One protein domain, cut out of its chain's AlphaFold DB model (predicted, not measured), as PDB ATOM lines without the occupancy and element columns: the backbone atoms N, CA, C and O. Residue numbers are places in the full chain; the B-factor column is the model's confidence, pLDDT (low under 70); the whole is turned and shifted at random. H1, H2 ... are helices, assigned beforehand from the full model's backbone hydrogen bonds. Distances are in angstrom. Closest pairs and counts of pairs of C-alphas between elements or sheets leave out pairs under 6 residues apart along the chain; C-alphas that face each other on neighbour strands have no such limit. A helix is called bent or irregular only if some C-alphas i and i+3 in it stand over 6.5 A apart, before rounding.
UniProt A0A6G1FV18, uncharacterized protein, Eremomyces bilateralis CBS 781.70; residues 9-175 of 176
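AT A GLANCE: This is residues 9 to 175 of the 176 residues of an uncharacterized protein of Eremomyces bilateralis CBS 781.70 (UniProt A0A6G1FV18). A body of crossed helices surrounds the short H4, on which H1, H2, H3 and H8 pack, and an arm, residues 156 to 175, mostly H9, sticks out from it. H6 packs on H1 and H3 toward one end of the body; H7 lies beside H8 toward the other. The printed part has 167 residues with nine named helices, H1 to H9 in order, and no named strand: all helix. It is only just loose, close to compact, with a radius of gyration of the C-alphas of 18.7 A, and spans 75 by 40 by 28 A.

HOW THE PARTS SIT: Start in H1, residues 9 to 33: its residues 22 to 27 alone touch H4, residues 81 to 90, about perpendicular at 75 degrees, with C-alphas 23 and 86 closest at 6.2 A. H2, residues 37 to 51, touches H4, closest at C-alphas 39 and 89, 6.6 A. H3, residues 60 to 79, makes a hairpin with H4, closest at C-alphas 77 and 84, 5.2 A. H5, residues 93 to 96, touches H3, closest at C-alphas 69 and 93, 5.6 A. H6, residues 99 to 109, touches H1, closest at C-alphas 16 and 104, 5.2 A. H7, residues 123 to 135, is close to but not clearly touching H8, residues 142 to 151. H8 touches H4, closest at C-alphas 81 and 147, 5.1 A. H9, residues 153 to 173, touches no helix. Every O i to N i+4 pair is within hydrogen-bond range in H1, H3, H4, H7 and H8, against 7 of 11 in H2, 5 of 7 in H6 and 12 of 17 in H9; H5 is too short for one.

IN THESE COORDINATES: Find C-alpha 9 at (6.833, 66.562, 2.136); H1 runs 36.2 A from there. H3 covers 29.1 A. H9 covers 33.7 A, ending at C-alpha 173, (-21.835, 3.106, -18.176). H6 and H9 are only just irregular: C-alphas 100 and 103, like 153 and 156, are 6.7 A apart.

THE WHOLE: The printed part has no cut. Look for the long link at residues 110 to 122. Residues 9 to 11 and 155 to 175 have pLDDT under 70.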
ATOM      1  N   LEU A   9       6.341  67.897   1.748       55.94
ATOM      2  CA  LEU A   9       6.833  66.562   2.136       55.94
ATOM      3  C   LEU A   9       6.149  66.013   3.399       55.94
ATOM      4  O   LEU A   9       5.863  64.820   3.486       55.94
ATOM      5  N   VAL A  10       5.840  66.879   4.367       59.62
ATOM      6  CA  VAL A  10       5.250  66.467   5.652       59.62
ATOM      7  C   VAL A  10       3.802  65.989   5.480       59.62
ATOM      8  O   VAL A  10       3.394  65.005   6.094       59.62
ATOM      9  N   HIS A  11       3.023  66.645   4.610       59.94
ATOM     10  CA  HIS A  11       1.625  66.273   4.361       59.94
ATOM     11  C   HIS A  11       1.492  64.955   3.588       59.94
ATOM     12  O   HIS A  11       0.606  64.151   3.892       59.94
ATOM     13  N   SER A  12       2.391  64.698   2.635       70.00
ATOM     14  CA  SER A  12       2.425  63.445   1.876       70.00
ATOM     15  C   SER A  12       2.686  62.233   2.770       70.00
ATOM     16  O   SER A  12       1.976  61.234   2.657       70.00
ATOM     17  N   ASN A  13       3.625  62.333   3.715       84.00
ATOM     18  CA  ASN A  13       3.959  61.225   4.613       84.00
ATOM     19  C   ASN A  13       2.790  60.853   5.534       84.00
ATOM     20  O   ASN A  13       2.428  59.681   5.621       84.00
ATOM     21  N   ALA A  14       2.118  61.844   6.128       90.38
ATOM     22  CA  ALA A  14       0.953  61.593   6.978       90.38
ATOM     23  C   ALA A  14      -0.203  60.926   6.208       90.38
ATOM     24  O   ALA A  14      -0.915  60.066   6.736       90.38
ATOM     25  N   GLN A  15      -0.399  61.303   4.938       91.12
ATOM     26  CA  GLN A  15      -1.412  60.686   4.087       91.12
ATOM     27  C   GLN A  15      -1.056  59.236   3.740       91.12
ATOM     28  O   GLN A  15      -1.925  58.368   3.862       91.12
ATOM     29  N   ILE A  16       0.195  58.962   3.351       94.50
ATOM     30  CA  ILE A  16       0.684  57.599   3.096       94.50
ATOM     31  C   ILE A  16       0.456  56.742   4.342       94.50
ATOM     32  O   ILE A  16      -0.276  55.754   4.281       94.50
ATOM     33  N   GLU A  17       0.984  57.160   5.493       95.62
ATOM     34  CA  GLU A  17       0.870  56.426   6.756       95.62
ATOM     35  C   GLU A  17      -0.585  56.118   7.112       95.62
ATOM     36  O   GLU A  17      -0.920  54.998   7.498       95.62
ATOM     37  N   LYS A  18      -1.490  57.084   6.924       95.81
ATOM     38  CA  LYS A  18      -2.924  56.891   7.157       95.81
ATOM     39  C   LYS A  18      -3.496  55.743   6.325       95.81
ATOM     40  O   LYS A  18      -4.254  54.934   6.864       95.81
ATOM     41  N   PHE A  19      -3.195  55.672   5.028       96.69
ATOM     42  CA  PHE A  19      -3.713  54.602   4.169       96.69
ATOM     43  C   PHE A  19      -3.025  53.269   4.437       96.69
ATOM     44  O   PHE A  19      -3.720  52.260   4.570       96.69
ATOM     45  N   ILE A  20      -1.707  53.262   4.625       96.88
ATOM     46  CA  ILE A  20      -0.945  52.055   4.957       96.88
ATOM     47  C   ILE A  20      -1.430  51.440   6.268       96.88
ATOM     48  O   ILE A  20      -1.698  50.242   6.323       96.88
ATOM     49  N   ASN A  21      -1.681  52.254   7.293       97.69
ATOM     50  CA  ASN A  21      -2.236  51.774   8.555       97.69
ATOM     51  C   ASN A  21      -3.617  51.130   8.379       97.69
ATOM     52  O   ASN A  21      -3.910  50.115   9.012       97.69
ATOM     53  N   LYS A  22      -4.477  51.680   7.513       98.06
ATOM     54  CA  LYS A  22      -5.783  51.070   7.218       98.06
ATOM     55  C   LYS A  22      -5.645  49.752   6.456       98.06
ATOM     56  O   LYS A  22      -6.334  48.793   6.798       98.06
ATOM     57  N   ILE A  23      -4.763  49.705   5.456       98.19
ATOM     58  CA  ILE A  23      -4.471  48.495   4.678       98.19
ATOM     59  C   ILE A  23      -3.946  47.410   5.618       98.19
ATOM     60  O   ILE A  23      -4.535  46.337   5.682       98.19
ATOM     61  N   ASN A  24      -2.930  47.705   6.429       98.00
ATOM     62  CA  ASN A  24      -2.329  46.744   7.356       98.00
ATOM     63  C   ASN A  24      -3.347  46.217   8.375       98.00
ATOM     64  O   ASN A  24      -3.436  45.010   8.588       98.00
ATOM     65  N   LYS A  25      -4.189  47.092   8.944       98.38
ATOM     66  CA  LYS A  25      -5.289  46.666   9.827       98.38
ATOM     67  C   LYS A  25      -6.249  45.706   9.124       98.38
ATOM     68  O   LYS A  25      -6.648  44.705   9.716       98.38
ATOM     69  N   LYS A  26      -6.613  45.990   7.869       98.50
ATOM     70  CA  LYS A  26      -7.494  45.114   7.090       98.50
ATOM     71  C   LYS A  26      -6.811  43.788   6.742       98.50
ATOM     72  O   LYS A  26      -7.451  42.760   6.902       98.50
ATOM     73  N   VAL A  27      -5.529  43.775   6.369       98.38
ATOM     74  CA  VAL A  27      -4.754  42.532   6.164       98.38
ATOM     75  C   VAL A  27      -4.814  41.649   7.405       98.38
ATOM     76  O   VAL A  27      -5.171  40.478   7.303       98.38
ATOM     77  N   THR A  28      -4.492  42.204   8.577       98.31
ATOM     78  CA  THR A  28      -4.528  41.462   9.845       98.31
ATOM     79  C   THR A  28      -5.922  40.911  10.112       98.31
ATOM     80  O   THR A  28      -6.062  39.737  10.442       98.31
ATOM     81  N   GLN A  29      -6.965  41.718   9.903       98.31
ATOM     82  CA  GLN A  29      -8.341  41.261  10.067       98.31
ATOM     83  C   GLN A  29      -8.693  40.116   9.107       98.31
ATOM     84  O   GLN A  29      -9.274  39.134   9.559       98.31
ATOM     85  N   LEU A  30      -8.331  40.206   7.824       98.12
ATOM     86  CA  LEU A  30      -8.619  39.168   6.827       98.12
ATOM     87  C   LEU A  30      -7.877  37.861   7.117       98.12
ATOM     88  O   LEU A  30      -8.427  36.788   6.900       98.12
ATOM     89  N   LYS A  31      -6.649  37.936   7.638       97.44
ATOM     90  CA  LYS A  31      -5.873  36.747   8.024       97.44
ATOM     91  C   LYS A  31      -6.487  35.993   9.203       97.44
ATOM     92  O   LYS A  31      -6.339  34.781   9.274       97.44
ATOM     93  N   ILE A  32      -7.135  36.703  10.127       97.38
ATOM     94  CA  ILE A  32      -7.715  36.104  11.339       97.38
ATOM     95  C   ILE A  32      -9.162  35.666  11.094       97.38
ATOM     96  O   ILE A  32      -9.549  34.568  11.477       97.38
ATOM     97  N   ASN A  33      -9.958  36.528  10.461       96.75
ATOM     98  CA  ASN A  33     -11.417  36.413  10.430       96.75
ATOM     99  C   ASN A  33     -11.992  36.201   9.021       96.75
ATOM    100  O   ASN A  33     -13.212  36.153   8.887       96.75
ATOM    101  N   ASP A  34     -11.150  36.114   7.984       97.31
ATOM    102  CA  ASP A  34     -11.584  36.080   6.581       97.31
ATOM    103  C   ASP A  34     -12.438  37.320   6.201       97.31
ATOM    104  O   ASP A  34     -12.413  38.352   6.886       97.31
ATOM    105  N   LEU A  35     -13.167  37.272   5.082       97.38
ATOM    106  CA  LEU A  35     -14.153  38.281   4.708       97.38
ATOM    107  C   LEU A  35     -15.350  38.246   5.656       97.38
ATOM    108  O   LEU A  35     -16.079  37.257   5.746       97.38
ATOM    109  N   THR A  36     -15.632  39.390   6.268       97.38
ATOM    110  CA  THR A  36     -16.886  39.587   6.992       97.38
ATOM    111  C   THR A  36     -18.049  39.800   6.022       97.38
ATOM    112  O   THR A  36     -17.859  40.116   4.845       97.38
ATOM    113  N   ARG A  37     -19.286  39.713   6.522       96.50
ATOM    114  CA  ARG A  37     -20.477  40.072   5.736       96.50
ATOM    115  C   ARG A  37     -20.411  41.513   5.208       96.50
ATOM    116  O   ARG A  37     -20.722  41.746   4.047       96.50
ATOM    117  N   GLY A  38     -19.929  42.450   6.026       97.06
ATOM    118  CA  GLY A  38     -19.748  43.841   5.603       97.06
ATOM    119  C   GLY A  38     -18.720  43.990   4.478       97.06
ATOM    120  O   GLY A  38     -18.915  44.793   3.568       97.06
ATOM    121  N   ASP A  39     -17.657  43.180   4.486       97.75
ATOM    122  CA  ASP A  39     -16.690  43.154   3.385       97.75
ATOM    123  C   ASP A  39     -17.331  42.619   2.096       97.75
ATOM    124  O   ASP A  39     -17.154  43.207   1.031       97.75
ATOM    125  N   GLN A  40     -18.127  41.551   2.186       96.94
ATOM    126  CA  GLN A  40     -18.850  40.988   1.039       96.94
ATOM    127  C   GLN A  40     -19.806  42.012   0.407       96.94
ATOM    128  O   GLN A  40     -19.809  42.179  -0.814       96.94
ATOM    129  N   ASP A  41     -20.561  42.749   1.224       95.44
ATOM    130  CA  ASP A  41     -21.479  43.793   0.752       95.44
ATOM    131  C   ASP A  41     -20.735  44.945   0.052       95.44
ATOM    132  O   ASP A  41     -21.178  45.456  -0.983       95.44
ATOM    133  N   LEU A  42     -19.557  45.326   0.559       95.81
ATOM    134  CA  LEU A  42     -18.693  46.307  -0.099       95.81
ATOM    135  C   LEU A  42     -18.176  45.797  -1.449       95.81
ATOM    136  O   LEU A  42     -18.200  46.536  -2.439       95.81
ATOM    137  N   LEU A  43     -17.722  44.543  -1.507       95.81
ATOM    138  CA  LEU A  43     -17.153  43.947  -2.717       95.81
ATOM    139  C   LEU A  43     -18.167  43.848  -3.853       95.81
ATOM    140  O   LEU A  43     -17.808  44.153  -4.991       95.81
ATOM    141  N   ARG A  44     -19.435  43.528  -3.555       92.62
ATOM    142  CA  ARG A  44     -20.507  43.469  -4.564       92.62
ATOM    143  C   ARG A  44     -20.599  44.752  -5.388       92.62
ATOM    144  O   ARG A  44     -20.790  44.684  -6.595       92.62
ATOM    145  N   ASN A  45     -20.409  45.908  -4.758       88.75
ATOM    146  CA  ASN A  45     -20.497  47.200  -5.441       88.75
ATOM    147  C   ASN A  45     -19.176  47.635  -6.084       88.75
ATOM    148  O   ASN A  45     -19.175  48.364  -7.076       88.75
ATOM    149  N   ARG A  46     -18.040  47.227  -5.509       93.25
ATOM    150  CA  ARG A  46     -16.725  47.744  -5.910       93.25
ATOM    151  C   ARG A  46     -16.043  46.914  -6.985       93.25
ATOM    152  O   ARG A  46     -15.390  47.496  -7.842       93.25
ATOM    153  N   LEU A  47     -16.205  45.594  -6.993       91.56
ATOM    154  CA  LEU A  47     -15.486  44.737  -7.943       91.56
ATOM    155  C   LEU A  47     -15.968  44.898  -9.382       91.56
ATOM    156  O   LEU A  47     -15.162  44.805 -10.304       91.56
ATOM    157  N   LYS A  48     -17.233  45.290  -9.575       88.38
ATOM    158  CA  LYS A  48     -17.725  45.736 -10.881       88.38
ATOM    159  C   LYS A  48     -16.856  46.852 -11.471       88.38
ATOM    160  O   LYS A  48     -16.600  46.857 -12.662       88.38
ATOM    161  N   ILE A  49     -16.363  47.778 -10.651       88.75
ATOM    162  CA  ILE A  49     -15.525  48.896 -11.122       88.75
ATOM    163  C   ILE A  49     -14.126  48.416 -11.532       88.75
ATOM    164  O   ILE A  49     -13.471  49.070 -12.337       88.75
ATOM    165  N   VAL A  50     -13.664  47.290 -10.979       92.06
ATOM    166  CA  VAL A  50     -12.325  46.747 -11.240       92.06
ATOM    167  C   VAL A  50     -12.274  45.961 -12.550       92.06
ATOM    168  O   VAL A  50     -11.259  46.026 -13.233       92.06
ATOM    169  N   TRP A  51     -13.335  45.231 -12.915       89.88
ATOM    170  CA  TRP A  51     -13.292  44.336 -14.085       89.88
ATOM    171  C   TRP A  51     -14.469  44.432 -15.051       89.88
ATOM    172  O   TRP A  51     -14.374  43.849 -16.132       89.88
ATOM    173  N   ALA A  52     -15.570  45.097 -14.697       80.38
ATOM    174  CA  ALA A  52     -16.669  45.258 -15.641       80.38
ATOM    175  C   ALA A  52     -16.370  46.388 -16.625       80.38
ATOM    176  O   ALA A  52     -15.694  47.368 -16.305       80.38
ATOM    177  N   GLU A  53     -16.912  46.246 -17.827       73.75
ATOM    178  CA  GLU A  53     -16.767  47.256 -18.861       73.75
ATOM    179  C   GLU A  53     -17.468  48.565 -18.448       73.75
ATOM    180  O   GLU A  53     -18.504  48.540 -17.768       73.75
ATOM    181  N   PRO A  54     -16.903  49.733 -18.806       70.06
ATOM    182  CA  PRO A  54     -17.550  51.014 -18.560       70.06
ATOM    183  C   PRO A  54     -18.921  51.066 -19.242       70.06
ATOM    184  O   PRO A  54     -19.035  50.754 -20.421       70.06
ATOM    185  N   ASN A  55     -19.953  51.518 -18.526       73.69
ATOM    186  CA  ASN A  55     -21.257  51.777 -19.137       73.69
ATOM    187  C   ASN A  55     -21.216  53.089 -19.930       73.69
ATOM    188  O   ASN A  55     -20.823  54.131 -19.399       73.69
ATOM    189  N   ASP A  56     -21.725  53.071 -21.161       72.31
ATOM    190  CA  ASP A  56     -21.762  54.260 -22.026       72.31
ATOM    191  C   ASP A  56     -22.771  55.331 -21.586       72.31
ATOM    192  O   ASP A  56     -22.710  56.467 -22.047       72.31
ATOM    193  N   HIS A  57     -23.650  55.008 -20.637       76.19
ATOM    194  CA  HIS A  57     -24.639  55.940 -20.088       76.19
ATOM    195  C   HIS A  57     -24.097  56.880 -18.995       76.19
ATOM    196  O   HIS A  57     -24.840  57.709 -18.473       76.19
ATOM    197  N   ASP A  58     -22.824  56.761 -18.608       76.69
ATOM    198  CA  ASP A  58     -22.237  57.629 -17.586       76.69
ATOM    199  C   ASP A  58     -21.913  59.034 -18.129       76.69
ATOM    200  O   ASP A  58     -21.298  59.190 -19.185       76.69
ATOM    201  N   GLY A  59     -22.215  60.077 -17.347       78.88
ATOM    202  CA  GLY A  59     -21.746  61.437 -17.637       78.88
ATOM    203  C   GLY A  59     -20.210  61.545 -17.656       78.88
ATOM    204  O   GLY A  59     -19.512  60.796 -16.967       78.88
ATOM    205  N   SER A  60     -19.668  62.518 -18.397       77.56
ATOM    206  CA  SER A  60     -18.222  62.659 -18.666       77.56
ATOM    207  C   SER A  60     -17.344  62.683 -17.405       77.56
ATOM    208  O   SER A  60     -16.346  61.964 -17.323       77.56
ATOM    209  N   ALA A  61     -17.739  63.442 -16.378       72.56
ATOM    210  CA  ALA A  61     -17.008  63.521 -15.112       72.56
ATOM    211  C   ALA A  61     -17.033  62.197 -14.322       72.56
ATOM    212  O   ALA A  61     -16.059  61.843 -13.655       72.56
ATOM    213  N   THR A  62     -18.132  61.442 -14.394       83.75
ATOM    214  CA  THR A  62     -18.252  60.112 -13.773       83.75
ATOM    215  C   THR A  62     -17.412  59.089 -14.529       83.75
ATOM    216  O   THR A  62     -16.690  58.314 -13.900       83.75
ATOM    217  N   LYS A  63     -17.423  59.148 -15.866       85.50
ATOM    218  CA  LYS A  63     -16.593  58.313 -16.739       85.50
ATOM    219  C   LYS A  63     -15.103  58.519 -16.453       85.50
ATOM    220  O   LYS A  63     -14.387  57.538 -16.278       85.50
ATOM    221  N   TRP A  64     -14.652  59.769 -16.291       87.38
ATOM    222  CA  TRP A  64     -13.261  60.075 -15.932       87.38
ATOM    223  C   TRP A  64     -12.856  59.483 -14.574       87.38
ATOM    224  O   TRP A  64     -11.830  58.807 -14.479       87.38
ATOM    225  N   ARG A  65     -13.679  59.661 -13.528       88.06
ATOM    226  CA  ARG A  65     -13.386  59.103 -12.193       88.06
ATOM    227  C   ARG A  65     -13.338  57.576 -12.208       88.06
ATOM    228  O   ARG A  65     -12.424  56.996 -11.627       88.06
ATOM    229  N   LYS A  66     -14.284  56.927 -12.895       89.38
ATOM    230  CA  LYS A  66     -14.305  55.465 -13.053       89.38
ATOM    231  C   LYS A  66     -13.077  54.970 -13.811       89.38
ATOM    232  O   LYS A  66     -12.419  54.054 -13.337       89.38
ATOM    233  N   ALA A  67     -12.724  55.611 -14.926       90.56
ATOM    234  CA  ALA A  67     -11.543  55.256 -15.710       90.56
ATOM    235  C   ALA A  67     -10.249  55.375 -14.891       90.56
ATOM    236  O   ALA A  67      -9.380  54.508 -14.977       90.56
ATOM    237  N   ARG A  68     -10.136  56.419 -14.061       93.88
ATOM    238  CA  ARG A  68      -8.976  56.612 -13.190       93.88
ATOM    239  C   ARG A  68      -8.901  55.573 -12.075       93.88
ATOM    240  O   ARG A  68      -7.844  54.981 -11.891       93.88
ATOM    241  N   ALA A  69     -10.011  55.306 -11.386       94.75
ATOM    242  CA  ALA A  69     -10.061  54.247 -10.378       94.75
ATOM    243  C   ALA A  69      -9.726  52.877 -10.982       94.75
ATOM    244  O   ALA A  69      -8.923  52.137 -10.424       94.75
ATOM    245  N   HIS A  70     -10.296  52.567 -12.149       93.75
ATOM    246  CA  HIS A  70     -10.025  51.333 -12.880       93.75
ATOM    247  C   HIS A  70      -8.537  51.191 -13.222       93.75
ATOM    248  O   HIS A  70      -7.955  50.139 -12.973       93.75
ATOM    249  N   ARG A  71      -7.893  52.259 -13.718       95.00
ATOM    250  CA  ARG A  71      -6.446  52.267 -13.979       95.00
ATOM    251  C   ARG A  71      -5.636  51.992 -12.708       95.00
ATOM    252  O   ARG A  71      -4.804  51.097 -12.728       95.00
ATOM    253  N   ALA A  72      -5.916  52.699 -11.616       97.12
ATOM    254  CA  ALA A  72      -5.175  52.530 -10.368       97.12
ATOM    255  C   ALA A  72      -5.324  51.113  -9.787       97.12
ATOM    256  O   ALA A  72      -4.339  50.497  -9.391       97.12
ATOM    257  N   TYR A  73      -6.538  50.547  -9.785       97.31
ATOM    258  CA  TYR A  73      -6.730  49.156  -9.365       97.31
ATOM    259  C   TYR A  73      -6.003  48.171 -10.281       97.31
ATOM    260  O   TYR A  73      -5.425  47.206  -9.794       97.31
ATOM    261  N   LYS A  74      -6.002  48.419 -11.594       96.31
ATOM    262  CA  LYS A  74      -5.292  47.588 -12.566       96.31
ATOM    263  C   LYS A  74      -3.783  47.573 -12.307       96.31
ATOM    264  O   LYS A  74      -3.201  46.496 -12.358       96.31
ATOM    265  N   GLU A  75      -3.189  48.732 -12.030       97.62
ATOM    266  CA  GLU A  75      -1.765  48.873 -11.692       97.62
ATOM    267  C   GLU A  75      -1.436  48.144 -10.384       97.62
ATOM    268  O   GLU A  75      -0.521  47.331 -10.348       97.62
ATOM    269  N   ILE A  76      -2.251  48.320  -9.337       98.19
ATOM    270  CA  ILE A  76      -2.075  47.584  -8.075       98.19
ATOM    271  C   ILE A  76      -2.172  46.071  -8.297       98.19
ATOM    272  O   ILE A  76      -1.423  45.311  -7.688       98.19
ATOM    273  N   GLN A  77      -3.098  45.622  -9.147       97.75
ATOM    274  CA  GLN A  77      -3.254  44.204  -9.450       97.75
ATOM    275  C   GLN A  77      -2.052  43.628 -10.198       97.75
ATOM    276  O   GLN A  77      -1.687  42.483  -9.949       97.75
ATOM    277  N   ASP A  78      -1.460  44.410 -11.103       97.19
ATOM    278  CA  ASP A  78      -0.261  44.005 -11.839       97.19
ATOM    279  C   ASP A  78       0.930  43.770 -10.902       97.19
ATOM    280  O   ASP A  78       1.724  42.868 -11.161       97.19
ATOM    281  N   GLU A  79       0.990  44.487  -9.778       97.88
ATOM    282  CA  GLU A  79       1.991  44.252  -8.732       97.88
ATOM    283  C   GLU A  79       1.604  43.121  -7.764       97.88
ATOM    284  O   GLU A  79       2.434  42.296  -7.375       97.88
ATOM    285  N   SER A  80       0.343  43.069  -7.319       98.06
ATOM    286  CA  SER A  80      -0.119  42.055  -6.367       98.06
ATOM    287  C   SER A  80      -1.641  41.910  -6.322       98.06
ATOM    288  O   SER A  80      -2.368  42.759  -5.798       98.06
ATOM    289  N   ASP A  81      -2.120  40.735  -6.740       98.12
ATOM    290  CA  ASP A  81      -3.510  40.288  -6.572       98.12
ATOM    291  C   ASP A  81      -3.983  40.391  -5.107       98.12
ATOM    292  O   ASP A  81      -5.100  40.824  -4.815       98.12
ATOM    293  N   HIS A  82      -3.123  40.031  -4.150       98.00
ATOM    294  CA  HIS A  82      -3.485  40.096  -2.735       98.00
ATOM    295  C   HIS A  82      -3.648  41.538  -2.247       98.00
ATOM    296  O   HIS A  82      -4.591  41.835  -1.508       98.00
ATOM    297  N   LEU A  83      -2.750  42.436  -2.666       98.19
ATOM    298  CA  LEU A  83      -2.831  43.848  -2.305       98.19
ATOM    299  C   LEU A  83      -4.079  44.494  -2.910       98.19
ATOM    300  O   LEU A  83      -4.763  45.241  -2.208       98.19
ATOM    301  N   LEU A  84      -4.416  44.158  -4.163       98.38
ATOM    302  CA  LEU A  84      -5.633  44.635  -4.817       98.38
ATOM    303  C   LEU A  84      -6.858  44.404  -3.930       98.38
ATOM    304  O   LEU A  84      -7.607  45.348  -3.679       98.38
ATOM    305  N   LEU A  85      -7.068  43.174  -3.445       98.25
ATOM    306  CA  LEU A  85      -8.258  42.858  -2.651       98.25
ATOM    307  C   LEU A  85      -8.368  43.765  -1.420       98.25
ATOM    308  O   LEU A  85      -9.434  44.315  -1.130       98.25
ATOM    309  N   VAL A  86      -7.260  43.949  -0.704       98.19
ATOM    310  CA  VAL A  86      -7.232  44.783   0.502       98.19
ATOM    311  C   VAL A  86      -7.512  46.242   0.155       98.19
ATOM    312  O   VAL A  86      -8.300  46.897   0.840       98.19
ATOM    313  N   VAL A  87      -6.906  46.754  -0.915       98.19
ATOM    314  CA  VAL A  87      -7.106  48.137  -1.356       98.19
ATOM    315  C   VAL A  87      -8.556  48.372  -1.767       98.19
ATOM    316  O   VAL A  87      -9.150  49.343  -1.307       98.19
ATOM    317  N   VAL A  88      -9.175  47.463  -2.524       97.81
ATOM    318  CA  VAL A  88     -10.594  47.564  -2.910       97.81
ATOM    319  C   VAL A  88     -11.512  47.604  -1.686       97.81
ATOM    320  O   VAL A  88     -12.509  48.330  -1.685       97.81
ATOM    321  N   LEU A  89     -11.195  46.859  -0.626       97.94
ATOM    322  CA  LEU A  89     -11.974  46.866   0.616       97.94
ATOM    323  C   LEU A  89     -11.813  48.175   1.396       97.94
ATOM    324  O   LEU A  89     -12.792  48.748   1.883       97.94
ATOM    325  N   VAL A  90     -10.588  48.682   1.501       97.88
ATOM    326  CA  VAL A  90     -10.258  49.821   2.370       97.88
ATOM    327  C   VAL A  90     -10.499  51.171   1.700       97.88
ATOM    328  O   VAL A  90     -10.902  52.130   2.362       97.88
ATOM    329  N   ILE A  91     -10.243  51.262   0.402       97.44
ATOM    330  CA  ILE A  91     -10.178  52.518  -0.337       97.44
ATOM    331  C   ILE A  91     -11.358  52.565  -1.297       97.44
ATOM    332  O   ILE A  91     -11.574  51.674  -2.111       97.44
ATOM    333  N   ALA A  92     -12.181  53.602  -1.160       95.81
ATOM    334  CA  ALA A  92     -13.332  53.771  -2.029       95.81
ATOM    335  C   ALA A  92     -12.879  54.161  -3.452       95.81
ATOM    336  O   ALA A  92     -11.909  54.909  -3.595       95.81
ATOM    337  N   PRO A  93     -13.625  53.770  -4.502       94.88
ATOM    338  CA  PRO A  93     -13.349  54.182  -5.881       94.88
ATOM    339  C   PRO A  93     -13.223  55.703  -6.067       94.88
ATOM    340  O   PRO A  93     -12.423  56.176  -6.865       94.88
ATOM    341  N   THR A  94     -13.992  56.486  -5.311       94.25
ATOM    342  CA  THR A  94     -13.930  57.954  -5.347       94.25
ATOM    343  C   THR A  94     -12.657  58.518  -4.727       94.25
ATOM    344  O   THR A  94     -12.247  59.609  -5.111       94.25
ATOM    345  N   GLU A  95     -12.043  57.805  -3.783       96.31
ATOM    346  CA  GLU A  95     -10.807  58.221  -3.121       96.31
ATOM    347  C   GLU A  95      -9.592  57.896  -3.988       96.31
ATOM    348  O   GLU A  95      -8.778  58.777  -4.241       96.31
ATOM    349  N   ILE A  96      -9.518  56.671  -4.519       96.25
ATOM    350  CA  ILE A  96      -8.420  56.244  -5.402       96.25
ATOM    351  C   ILE A  96      -8.411  57.012  -6.738       96.25
ATOM    352  O   ILE A  96      -7.379  57.136  -7.385       96.25
ATOM    353  N   ALA A  97      -9.552  57.578  -7.147       95.44
ATOM    354  CA  ALA A  97      -9.649  58.444  -8.321       95.44
ATOM    355  C   ALA A  97      -9.159  59.887  -8.080       95.44
ATOM    356  O   ALA A  97      -9.197  60.698  -9.005       95.44
ATOM    357  N   LYS A  98      -8.747  60.265  -6.865       95.31
ATOM    358  CA  LYS A  98      -8.212  61.611  -6.602       95.31
ATOM    359  C   LYS A  98      -6.750  61.688  -7.024       95.31
ATOM    360  O   LYS A  98      -5.987  60.772  -6.767       95.31
ATOM    361  N   THR A  99      -6.333  62.820  -7.584       93.75
ATOM    362  CA  THR A  99      -4.913  63.092  -7.885       93.75
ATOM    363  C   THR A  99      -4.054  63.140  -6.624       93.75
ATOM    364  O   THR A  99      -2.911  62.710  -6.631       93.75
ATOM    365  N   SER A 100      -4.616  63.581  -5.496       92.88
ATOM    366  CA  SER A 100      -3.929  63.528  -4.201       92.88
ATOM    367  C   SER A 100      -3.651  62.101  -3.722       92.88
ATOM    368  O   SER A 100      -2.911  61.923  -2.759       92.88
ATOM    369  N   PHE A 101      -4.260  61.083  -4.335       95.62
ATOM    370  CA  PHE A 101      -3.972  59.687  -4.030       95.62
ATOM    371  C   PHE A 101      -2.737  59.166  -4.783       95.62
ATOM    372  O   PHE A 101      -2.178  58.159  -4.366       95.62
ATOM    373  N   ASP A 102      -2.259  59.859  -5.821       95.50
ATOM    374  CA  ASP A 102      -1.154  59.391  -6.675       95.50
ATOM    375  C   ASP A 102       0.111  59.098  -5.870       95.50
ATOM    376  O   ASP A 102       0.750  58.078  -6.075       95.50
ATOM    377  N   VAL A 103       0.414  59.921  -4.864       95.56
ATOM    378  CA  VAL A 103       1.569  59.704  -3.979       95.56
ATOM    379  C   VAL A 103       1.435  58.411  -3.159       95.56
ATOM    380  O   VAL A 103       2.420  57.724  -2.900       95.56
ATOM    381  N   VAL A 104       0.213  58.054  -2.754       96.75
ATOM    382  CA  VAL A 104      -0.064  56.800  -2.038       96.75
ATOM    383  C   VAL A 104       0.014  55.616  -2.997       96.75
ATOM    384  O   VAL A 104       0.564  54.581  -2.635       96.75
ATOM    385  N   LEU A 105      -0.521  55.768  -4.211       97.19
ATOM    386  CA  LEU A 105      -0.431  54.761  -5.262       97.19
ATOM    387  C   LEU A 105       1.033  54.474  -5.614       97.19
ATOM    388  O   LEU A 105       1.449  53.326  -5.524       97.19
ATOM    389  N   ASP A 106       1.830  55.504  -5.893       97.50
ATOM    390  CA  ASP A 106       3.264  55.388  -6.180       97.50
ATOM    391  C   ASP A 106       4.014  54.673  -5.056       97.50
ATOM    392  O   ASP A 106       4.862  53.823  -5.318       97.50
ATOM    393  N   TYR A 107       3.692  54.982  -3.795       96.94
ATOM    394  CA  TYR A 107       4.270  54.278  -2.654       96.94
ATOM    395  C   TYR A 107       3.899  52.787  -2.656       96.94
ATOM    396  O   TYR A 107       4.771  51.939  -2.484       96.94
ATOM    397  N   LEU A 108       2.622  52.450  -2.880       97.25
ATOM    398  CA  LEU A 108       2.145  51.064  -2.927       97.25
ATOM    399  C   LEU A 108       2.778  50.263  -4.076       97.25
ATOM    400  O   LEU A 108       3.078  49.083  -3.899       97.25
ATOM    401  N   LEU A 109       2.998  50.889  -5.234       97.31
ATOM    402  CA  LEU A 109       3.624  50.263  -6.406       97.31
ATOM    403  C   LEU A 109       5.148  50.095  -6.264       97.31
ATOM    404  O   LEU A 109       5.760  49.374  -7.038       97.31
ATOM    405  N   ARG A 110       5.779  50.760  -5.290       96.56
ATOM    406  CA  ARG A 110       7.237  50.724  -5.065       96.56
ATOM    407  C   ARG A 110       7.636  49.992  -3.788       96.56
ATOM    408  O   ARG A 110       8.756  50.159  -3.305       96.56
ATOM    409  N   LEU A 111       6.726  49.214  -3.210       94.44
ATOM    410  CA  LEU A 111       7.050  48.392  -2.053       94.44
ATOM    411  C   LEU A 111       8.105  47.355  -2.445       94.44
ATOM    412  O   LEU A 111       7.944  46.637  -3.425       94.44
ATOM    413  N   GLU A 112       9.161  47.241  -1.640       95.69
ATOM    414  CA  GLU A 112      10.233  46.263  -1.870       95.69
ATOM    415  C   GLU A 112       9.700  44.822  -1.889       95.69
ATOM    416  O   GLU A 112      10.191  43.960  -2.616       95.69
ATOM    417  N   THR A 113       8.665  44.548  -1.089       95.69
ATOM    418  CA  THR A 113       8.008  43.246  -1.063       95.69
ATOM    419  C   THR A 113       6.515  43.345  -0.771       95.69
ATOM    420  O   THR A 113       6.062  44.104   0.086       95.69
ATOM    421  N   TYR A 114       5.749  42.474  -1.430       96.38
ATOM    422  CA  TYR A 114       4.313  42.300  -1.203       96.38
ATOM    423  C   TYR A 114       3.974  41.128  -0.268       96.38
ATOM    424  O   TYR A 114       2.800  40.853  -0.013       96.38
ATOM    425  N   ASN A 115       4.979  40.437   0.281       95.62
ATOM    426  CA  ASN A 115       4.789  39.282   1.165       95.62
ATOM    427  C   ASN A 115       3.883  39.554   2.382       95.62
ATOM    428  O   ASN A 115       3.048  38.693   2.680       95.62
ATOM    429  N   PRO A 116       3.957  40.719   3.059       96.62
ATOM    430  CA  PRO A 116       3.073  41.015   4.187       96.62
ATOM    431  C   PRO A 116       1.584  40.976   3.826       96.62
ATOM    432  O   PRO A 116       0.762  40.632   4.678       96.62
ATOM    433  N   TYR A 117       1.240  41.262   2.568       97.00
ATOM    434  CA  TYR A 117      -0.137  41.312   2.079       97.00
ATOM    435  C   TYR A 117      -0.665  39.965   1.607       97.00
ATOM    436  O   TYR A 117      -1.846  39.892   1.296       97.00
ATOM    437  N   ARG A 118       0.145  38.898   1.557       97.12
ATOM    438  CA  ARG A 118      -0.334  37.576   1.127       97.12
ATOM    439  C   ARG A 118      -1.493  37.108   2.007       97.12
ATOM    440  O   ARG A 118      -1.404  37.110   3.236       97.12
ATOM    441  N   LEU A 119      -2.567  36.694   1.347       96.44
ATOM    442  CA  LEU A 119      -3.800  36.203   1.953       96.44
ATOM    443  C   LEU A 119      -4.043  34.763   1.514       96.44
ATOM    444  O   LEU A 119      -3.804  34.418   0.359       96.44
ATOM    445  N   GLN A 120      -4.573  33.953   2.422       95.62
ATOM    446  CA  GLN A 120      -5.144  32.648   2.117       95.62
ATOM    447  C   GLN A 120      -6.544  32.642   2.713       95.62
ATOM    448  O   GLN A 120      -6.698  32.604   3.931       95.62
ATOM    449  N   LEU A 121      -7.554  32.786   1.857       95.88
ATOM    450  CA  LEU A 121      -8.944  32.907   2.294       95.88
ATOM    451  C   LEU A 121      -9.635  31.538   2.260       95.88
ATOM    452  O   LEU A 121      -9.174  30.606   1.595       95.88
ATOM    453  N   SER A 122     -10.752  31.392   2.973       95.44
ATOM    454  CA  SER A 122     -11.449  30.111   3.079       95.44
ATOM    455  C   SER A 122     -12.179  29.713   1.796       95.44
ATOM    456  O   SER A 122     -12.556  30.530   0.951       95.44
ATOM    457  N   ALA A 123     -12.496  28.422   1.685       94.06
ATOM    458  CA  ALA A 123     -13.353  27.917   0.616       94.06
ATOM    459  C   ALA A 123     -14.754  28.568   0.601       94.06
ATOM    460  O   ALA A 123     -15.359  28.675  -0.466       94.06
ATOM    461  N   GLY A 124     -15.270  29.012   1.754       95.44
ATOM    462  CA  GLY A 124     -16.540  29.741   1.833       95.44
ATOM    463  C   GLY A 124     -16.461  31.078   1.099       95.44
ATOM    464  O   GLY A 124     -17.285  31.365   0.229       95.44
ATOM    465  N   THR A 125     -15.400  31.837   1.364       96.56
ATOM    466  CA  THR A 125     -15.090  33.086   0.664       96.56
ATOM    467  C   THR A 125     -14.881  32.865  -0.832       96.56
ATOM    468  O   THR A 125     -15.376  33.647  -1.645       96.56
ATOM    469  N   LYS A 126     -14.242  31.759  -1.232       95.88
ATOM    470  CA  LYS A 126     -14.110  31.402  -2.653       95.88
ATOM    471  C   LYS A 126     -15.466  31.278  -3.351       95.88
ATOM    472  O   LYS A 126     -15.669  31.891  -4.396       95.88
ATOM    473  N   ARG A 127     -16.403  30.527  -2.761       95.88
ATOM    474  CA  ARG A 127     -17.756  30.343  -3.319       95.88
ATOM    475  C   ARG A 127     -18.490  31.672  -3.473       95.88
ATOM    476  O   ARG A 127     -19.183  31.873  -4.466       95.88
ATOM    477  N   PHE A 128     -18.312  32.587  -2.518       96.38
ATOM    478  CA  PHE A 128     -18.843  33.945  -2.623       96.38
ATOM    479  C   PHE A 128     -18.290  34.672  -3.859       96.38
ATOM    480  O   PHE A 128     -19.072  35.191  -4.655       96.38
ATOM    481  N   PHE A 129     -16.967  34.664  -4.061       96.25
ATOM    482  CA  PHE A 129     -16.357  35.286  -5.237       96.25
ATOM    483  C   PHE A 129     -16.839  34.664  -6.548       96.25
ATOM    484  O   PHE A 129     -17.079  35.402  -7.502       96.25
ATOM    485  N   GLU A 130     -16.950  33.337  -6.614       95.06
ATOM    486  CA  GLU A 130     -17.412  32.608  -7.802       95.06
ATOM    487  C   GLU A 130     -18.868  32.969  -8.146       95.06
ATOM    488  O   GLU A 130     -19.155  33.313  -9.295       95.06
ATOM    489  N   SER A 131     -19.771  32.977  -7.154       95.50
ATOM    490  CA  SER A 131     -21.180  33.376  -7.334       95.50
ATOM    491  C   SER A 131     -21.295  34.814  -7.829       95.50
ATOM    492  O   SER A 131     -21.936  35.088  -8.839       95.50
ATOM    493  N   MET A 132     -20.610  35.738  -7.158       94.94
ATOM    494  CA  MET A 132     -20.655  37.156  -7.493       94.94
ATOM    495  C   MET A 132     -20.069  37.441  -8.882       94.94
ATOM    496  O   MET A 132     -20.605  38.274  -9.608       94.94
ATOM    497  N   ALA A 133     -18.994  36.762  -9.285       94.31
ATOM    498  CA  ALA A 133     -18.419  36.943 -10.616       94.31
ATOM    499  C   ALA A 133     -19.336  36.426 -11.730       94.31
ATOM    500  O   ALA A 133     -19.376  37.022 -12.809       94.31
ATOM    501  N   ALA A 134     -20.080  35.346 -11.470       93.31
ATOM    502  CA  ALA A 134     -21.114  34.857 -12.375       93.31
ATOM    503  C   ALA A 134     -22.286  35.849 -12.465       93.31
ATOM    504  O   ALA A 134     -22.675  36.223 -13.567       93.31
ATOM    505  N   GLU A 135     -22.782  36.339 -11.324       92.50
ATOM    506  CA  GLU A 135     -23.854  37.345 -11.243       92.50
ATOM    507  C   GLU A 135     -23.494  38.649 -11.974       92.50
ATOM    508  O   GLU A 135     -24.349  39.276 -12.593       92.50
ATOM    509  N   GLN A 136     -22.229  39.072 -11.905       90.69
ATOM    510  CA  GLN A 136     -21.763  40.344 -12.468       90.69
ATOM    511  C   GLN A 136     -21.105  40.219 -13.849       90.69
ATOM    512  O   GLN A 136     -20.679  41.228 -14.408       90.69
ATOM    513  N   GLY A 137     -21.020  39.008 -14.407       91.19
ATOM    514  CA  GLY A 137     -20.563  38.776 -15.778       91.19
ATOM    515  C   GLY A 137     -19.052  38.885 -16.012       91.19
ATOM    516  O   GLY A 137     -18.635  38.992 -17.160       91.19
ATOM    517  N   PHE A 138     -18.216  38.837 -14.969       91.50
ATOM    518  CA  PHE A 138     -16.748  38.888 -15.107       91.50
ATOM    519  C   PHE A 138     -16.037  37.577 -14.740       91.50
ATOM    520  O   PHE A 138     -14.812  37.550 -14.640       91.50
ATOM    521  N   ALA A 139     -16.768  36.470 -14.580       92.81
ATOM    522  CA  ALA A 139     -16.196  35.165 -14.225       92.81
ATOM    523  C   ALA A 139     -15.111  34.655 -15.197       92.81
ATOM    524  O   ALA A 139     -14.237  33.892 -14.793       92.81
ATOM    525  N   SER A 140     -15.142  35.075 -16.466       91.06
ATOM    526  CA  SER A 140     -14.142  34.729 -17.488       91.06
ATOM    527  C   SER A 140     -12.992  35.739 -17.603       91.06
ATOM    528  O   SER A 140     -12.074  35.539 -18.404       91.06
ATOM    529  N   ASN A 141     -13.009  36.827 -16.825       93.75
ATOM    530  CA  ASN A 141     -11.972  37.849 -16.877       93.75
ATOM    531  C   ASN A 141     -10.635  37.274 -16.379       93.75
ATOM    532  O   ASN A 141     -10.531  36.770 -15.263       93.75
ATOM    533  N   ARG A 142      -9.583  37.374 -17.204       95.00
ATOM    534  CA  ARG A 142      -8.259  36.802 -16.896       95.00
ATOM    535  C   ARG A 142      -7.667  37.320 -15.586       95.00
ATOM    536  O   ARG A 142      -7.064  36.547 -14.850       95.00
ATOM    537  N   ARG A 143      -7.852  38.606 -15.285       95.50
ATOM    538  CA  ARG A 143      -7.354  39.223 -14.050       95.50
ATOM    539  C   ARG A 143      -8.140  38.755 -12.836       95.50
ATOM    540  O   ARG A 143      -7.548  38.451 -11.809       95.50
ATOM    541  N   TYR A 144      -9.457  38.620 -12.956       95.88
ATOM    542  CA  TYR A 144     -10.254  37.983 -11.909       95.88
ATOM    543  C   TYR A 144      -9.783  36.543 -11.644       95.88
ATOM    544  O   TYR A 144      -9.577  36.162 -10.497       95.88
ATOM    545  N   LEU A 145      -9.545  35.751 -12.694       95.38
ATOM    546  CA  LEU A 145      -9.054  34.379 -12.543       95.38
ATOM    547  C   LEU A 145      -7.678  34.322 -11.861       95.38
ATOM    548  O   LEU A 145      -7.490  33.469 -10.994       95.38
ATOM    549  N   SER A 146      -6.763  35.240 -12.199       96.06
ATOM    550  CA  SER A 146      -5.475  35.396 -11.503       96.06
ATOM    551  C   SER A 146      -5.684  35.636 -10.010       96.06
ATOM    552  O   SER A 146      -5.169  34.881  -9.187       96.06
ATOM    553  N   LEU A 147      -6.550  36.593  -9.656       96.38
ATOM    554  CA  LEU A 147      -6.878  36.889  -8.264       96.38
ATOM    555  C   LEU A 147      -7.376  35.645  -7.516       96.38
ATOM    556  O   LEU A 147      -6.919  35.364  -6.409       96.38
ATOM    557  N   ILE A 148      -8.299  34.881  -8.104       96.31
ATOM    558  CA  ILE A 148      -8.829  33.661  -7.481       96.31
ATOM    559  C   ILE A 148      -7.740  32.597  -7.313       96.31
ATOM    560  O   ILE A 148      -7.687  31.933  -6.279       96.31
ATOM    561  N   GLN A 149      -6.847  32.430  -8.285       95.06
ATOM    562  CA  GLN A 149      -5.732  31.488  -8.155       95.06
ATOM    563  C   GLN A 149      -4.776  31.899  -7.031       95.06
ATOM    564  O   GLN A 149      -4.400  31.055  -6.215       95.06
ATOM    565  N   SER A 150      -4.458  33.191  -6.943       95.94
ATOM    566  CA  SER A 150      -3.593  33.764  -5.912       95.94
ATOM    567  C   SER A 150      -4.188  33.611  -4.506       95.94
ATOM    568  O   SER A 150      -3.502  33.179  -3.583       95.94
ATOM    569  N   LEU A 151      -5.482  33.901  -4.327       96.19
ATOM    570  CA  LEU A 151      -6.153  33.845  -3.019       96.19
ATOM    571  C   LEU A 151      -6.484  32.421  -2.540       96.19
ATOM    572  O   LEU A 151      -6.625  32.208  -1.333       96.19
ATOM    573  N   PHE A 152      -6.618  31.456  -3.459       94.62
ATOM    574  CA  PHE A 152      -7.079  30.089  -3.166       94.62
ATOM    575  C   PHE A 152      -6.214  28.997  -3.829       94.62
ATOM    576  O   PHE A 152      -6.749  28.143  -4.557       94.62
ATOM    577  N   PRO A 153      -4.898  28.947  -3.546       85.00
ATOM    578  CA  PRO A 153      -3.948  28.089  -4.260       85.00
ATOM    579  C   PRO A 153      -4.257  26.586  -4.141       85.00
ATOM    580  O   PRO A 153      -3.978  25.813  -5.054       85.00
ATOM    581  N   GLN A 154      -4.895  26.150  -3.049       71.56
ATOM    582  CA  GLN A 154      -5.209  24.734  -2.806       71.56
ATOM    583  C   GLN A 154      -6.428  24.215  -3.592       71.56
ATOM    584  O   GLN A 154      -6.632  23.008  -3.705       71.56
ATOM    585  N   SER A 155      -7.251  25.099  -4.161       57.50
ATOM    586  CA  SER A 155      -8.544  24.713  -4.744       57.50
ATOM    587  C   SER A 155      -8.479  24.206  -6.189       57.50
ATOM    588  O   SER A 155      -9.483  23.718  -6.711       57.50
ATOM    589  N   LEU A 156      -7.314  24.281  -6.841       51.41
ATOM    590  CA  LEU A 156      -7.135  23.755  -8.198       51.41
ATOM    591  C   LEU A 156      -7.241  22.222  -8.234       51.41
ATOM    592  O   LEU A 156      -7.763  21.666  -9.197       51.41
ATOM    593  N   TRP A 157      -6.862  21.526  -7.159       49.12
ATOM    594  CA  TRP A 157      -6.878  20.061  -7.125       49.12
ATOM    595  C   TRP A 157      -8.289  19.453  -7.065       49.12
ATOM    596  O   TRP A 157      -8.506  18.367  -7.603       49.12
ATOM    597  N   SER A 158      -9.274  20.143  -6.477       51.78
ATOM    598  CA  SER A 158     -10.636  19.601  -6.330       51.78
ATOM    599  C   SER A 158     -11.498  19.750  -7.590       51.78
ATOM    600  O   SER A 158     -12.358  18.911  -7.864       51.78
ATOM    601  N   TYR A 159     -11.258  20.775  -8.415       48.25
ATOM    602  CA  TYR A 159     -12.023  20.975  -9.649       48.25
ATOM    603  C   TYR A 159     -11.622  19.972 -10.749       48.25
ATOM    604  O   TYR A 159     -12.486  19.452 -11.464       48.25
ATOM    605  N   PHE A 160     -10.332  19.623 -10.845       49.41
ATOM    606  CA  PHE A 160      -9.847  18.615 -11.796       49.41
ATOM    607  C   PHE A 160     -10.139  17.173 -11.362       49.41
ATOM    608  O   PHE A 160     -10.432  16.339 -12.221       49.41
ATOM    609  N   SER A 161     -10.142  16.867 -10.060       47.78
ATOM    610  CA  SER A 161     -10.483  15.520  -9.579       47.78
ATOM    611  C   SER A 161     -11.956  15.174  -9.827       47.78
ATOM    612  O   SER A 161     -12.268  14.071 -10.275       47.78
ATOM    613  N   THR A 162     -12.863  16.138  -9.650       48.38
ATOM    614  CA  THR A 162     -14.307  15.895  -9.804       48.38
ATOM    615  C   THR A 162     -14.729  15.734 -11.270       48.38
ATOM    616  O   THR A 162     -15.594  14.910 -11.576       48.38
ATOM    617  N   LYS A 163     -14.120  16.480 -12.207       48.56
ATOM    618  CA  LYS A 163     -14.400  16.318 -13.648       48.56
ATOM    619  C   LYS A 163     -13.836  15.012 -14.208       48.56
ATOM    620  O   LYS A 163     -14.523  14.359 -14.989       48.56
ATOM    621  N   ARG A 164     -12.638  14.605 -13.777       47.00
ATOM    622  CA  ARG A 164     -12.015  13.344 -14.210       47.00
ATOM    623  C   ARG A 164     -12.790  12.130 -13.691       47.00
ATOM    624  O   ARG A 164     -13.128  11.256 -14.476       47.00
ATOM    625  N   TYR A 165     -13.224  12.160 -12.428       49.22
ATOM    626  CA  TYR A 165     -14.041  11.087 -11.851       49.22
ATOM    627  C   TYR A 165     -15.406  10.932 -12.544       49.22
ATOM    628  O   TYR A 165     -15.837   9.817 -12.812       49.22
ATOM    629  N   LYS A 166     -16.083  12.037 -12.899       52.94
ATOM    630  CA  LYS A 166     -17.368  11.979 -13.624       52.94
ATOM    631  C   LYS A 166     -17.221  11.531 -15.083       52.94
ATOM    632  O   LYS A 166     -18.102  10.836 -15.581       52.94
ATOM    633  N   ALA A 167     -16.130  11.901 -15.754       58.03
ATOM    634  CA  ALA A 167     -15.838  11.435 -17.110       58.03
ATOM    635  C   ALA A 167     -15.553   9.922 -17.139       58.03
ATOM    636  O   ALA A 167     -16.105   9.213 -17.980       58.03
ATOM    637  N   ASP A 168     -14.782   9.418 -16.172       56.00
ATOM    638  CA  ASP A 168     -14.475   7.989 -16.052       56.00
ATOM    639  C   ASP A 168     -15.706   7.156 -15.652       56.00
ATOM    640  O   ASP A 168     -15.886   6.039 -16.139       56.00
ATOM    641  N   LEU A 169     -16.602   7.703 -14.819       60.56
ATOM    642  CA  LEU A 169     -17.850   7.029 -14.440       60.56
ATOM    643  C   LEU A 169     -18.839   6.917 -15.612       60.56
ATOM    644  O   LEU A 169     -19.507   5.894 -15.759       60.56
ATOM    645  N   ASN A 170     -18.928   7.952 -16.453       57.09
ATOM    646  CA  ASN A 170     -19.795   7.932 -17.634       57.09
ATOM    647  C   ASN A 170     -19.277   6.976 -18.715       57.09
ATOM    648  O   ASN A 170     -20.090   6.321 -19.360       57.09
ATOM    649  N   ARG A 171     -17.954   6.829 -18.867       57.88
ATOM    650  CA  ARG A 171     -17.354   5.887 -19.826       57.88
ATOM    651  C   ARG A 171     -17.660   4.424 -19.493       57.88
ATOM    652  O   ARG A 171     -17.952   3.641 -20.384       57.88
ATOM    653  N   ARG A 172     -17.680   4.070 -18.204       62.44
ATOM    654  CA  ARG A 172     -18.012   2.706 -17.749       62.44
ATOM    655  C   ARG A 172     -19.492   2.343 -17.889       62.44
ATOM    656  O   ARG A 172     -19.820   1.166 -17.884       62.44
ATOM    657  N   ARG A 173     -20.388   3.330 -17.997       57.28
ATOM    658  CA  ARG A 173     -21.835   3.106 -18.176       57.28
ATOM    659  C   ARG A 173     -22.260   2.911 -19.629       57.28
ATOM    660  O   ARG A 173     -23.357   2.429 -19.855       57.28
ATOM    661  N   THR A 174     -21.432   3.305 -20.590       66.56
ATOM    662  CA  THR A 174     -21.719   3.161 -22.027       66.56
ATOM    663  C   THR A 174     -21.161   1.870 -22.631       66.56
ATOM    664  O   THR A 174     -21.328   1.641 -23.822       66.56
ATOM    665  N   GLU A 175     -20.475   1.054 -21.829       59.59
ATOM    666  CA  GLU A 175     -19.841  -0.211 -22.238       59.59
ATOM    667  C   GLU A 175     -20.576  -1.449 -21.671       59.59
ATOM    668  O   GLU A 175     -20.035  -2.551 -21.698       59.59
TER     669      GLU A 175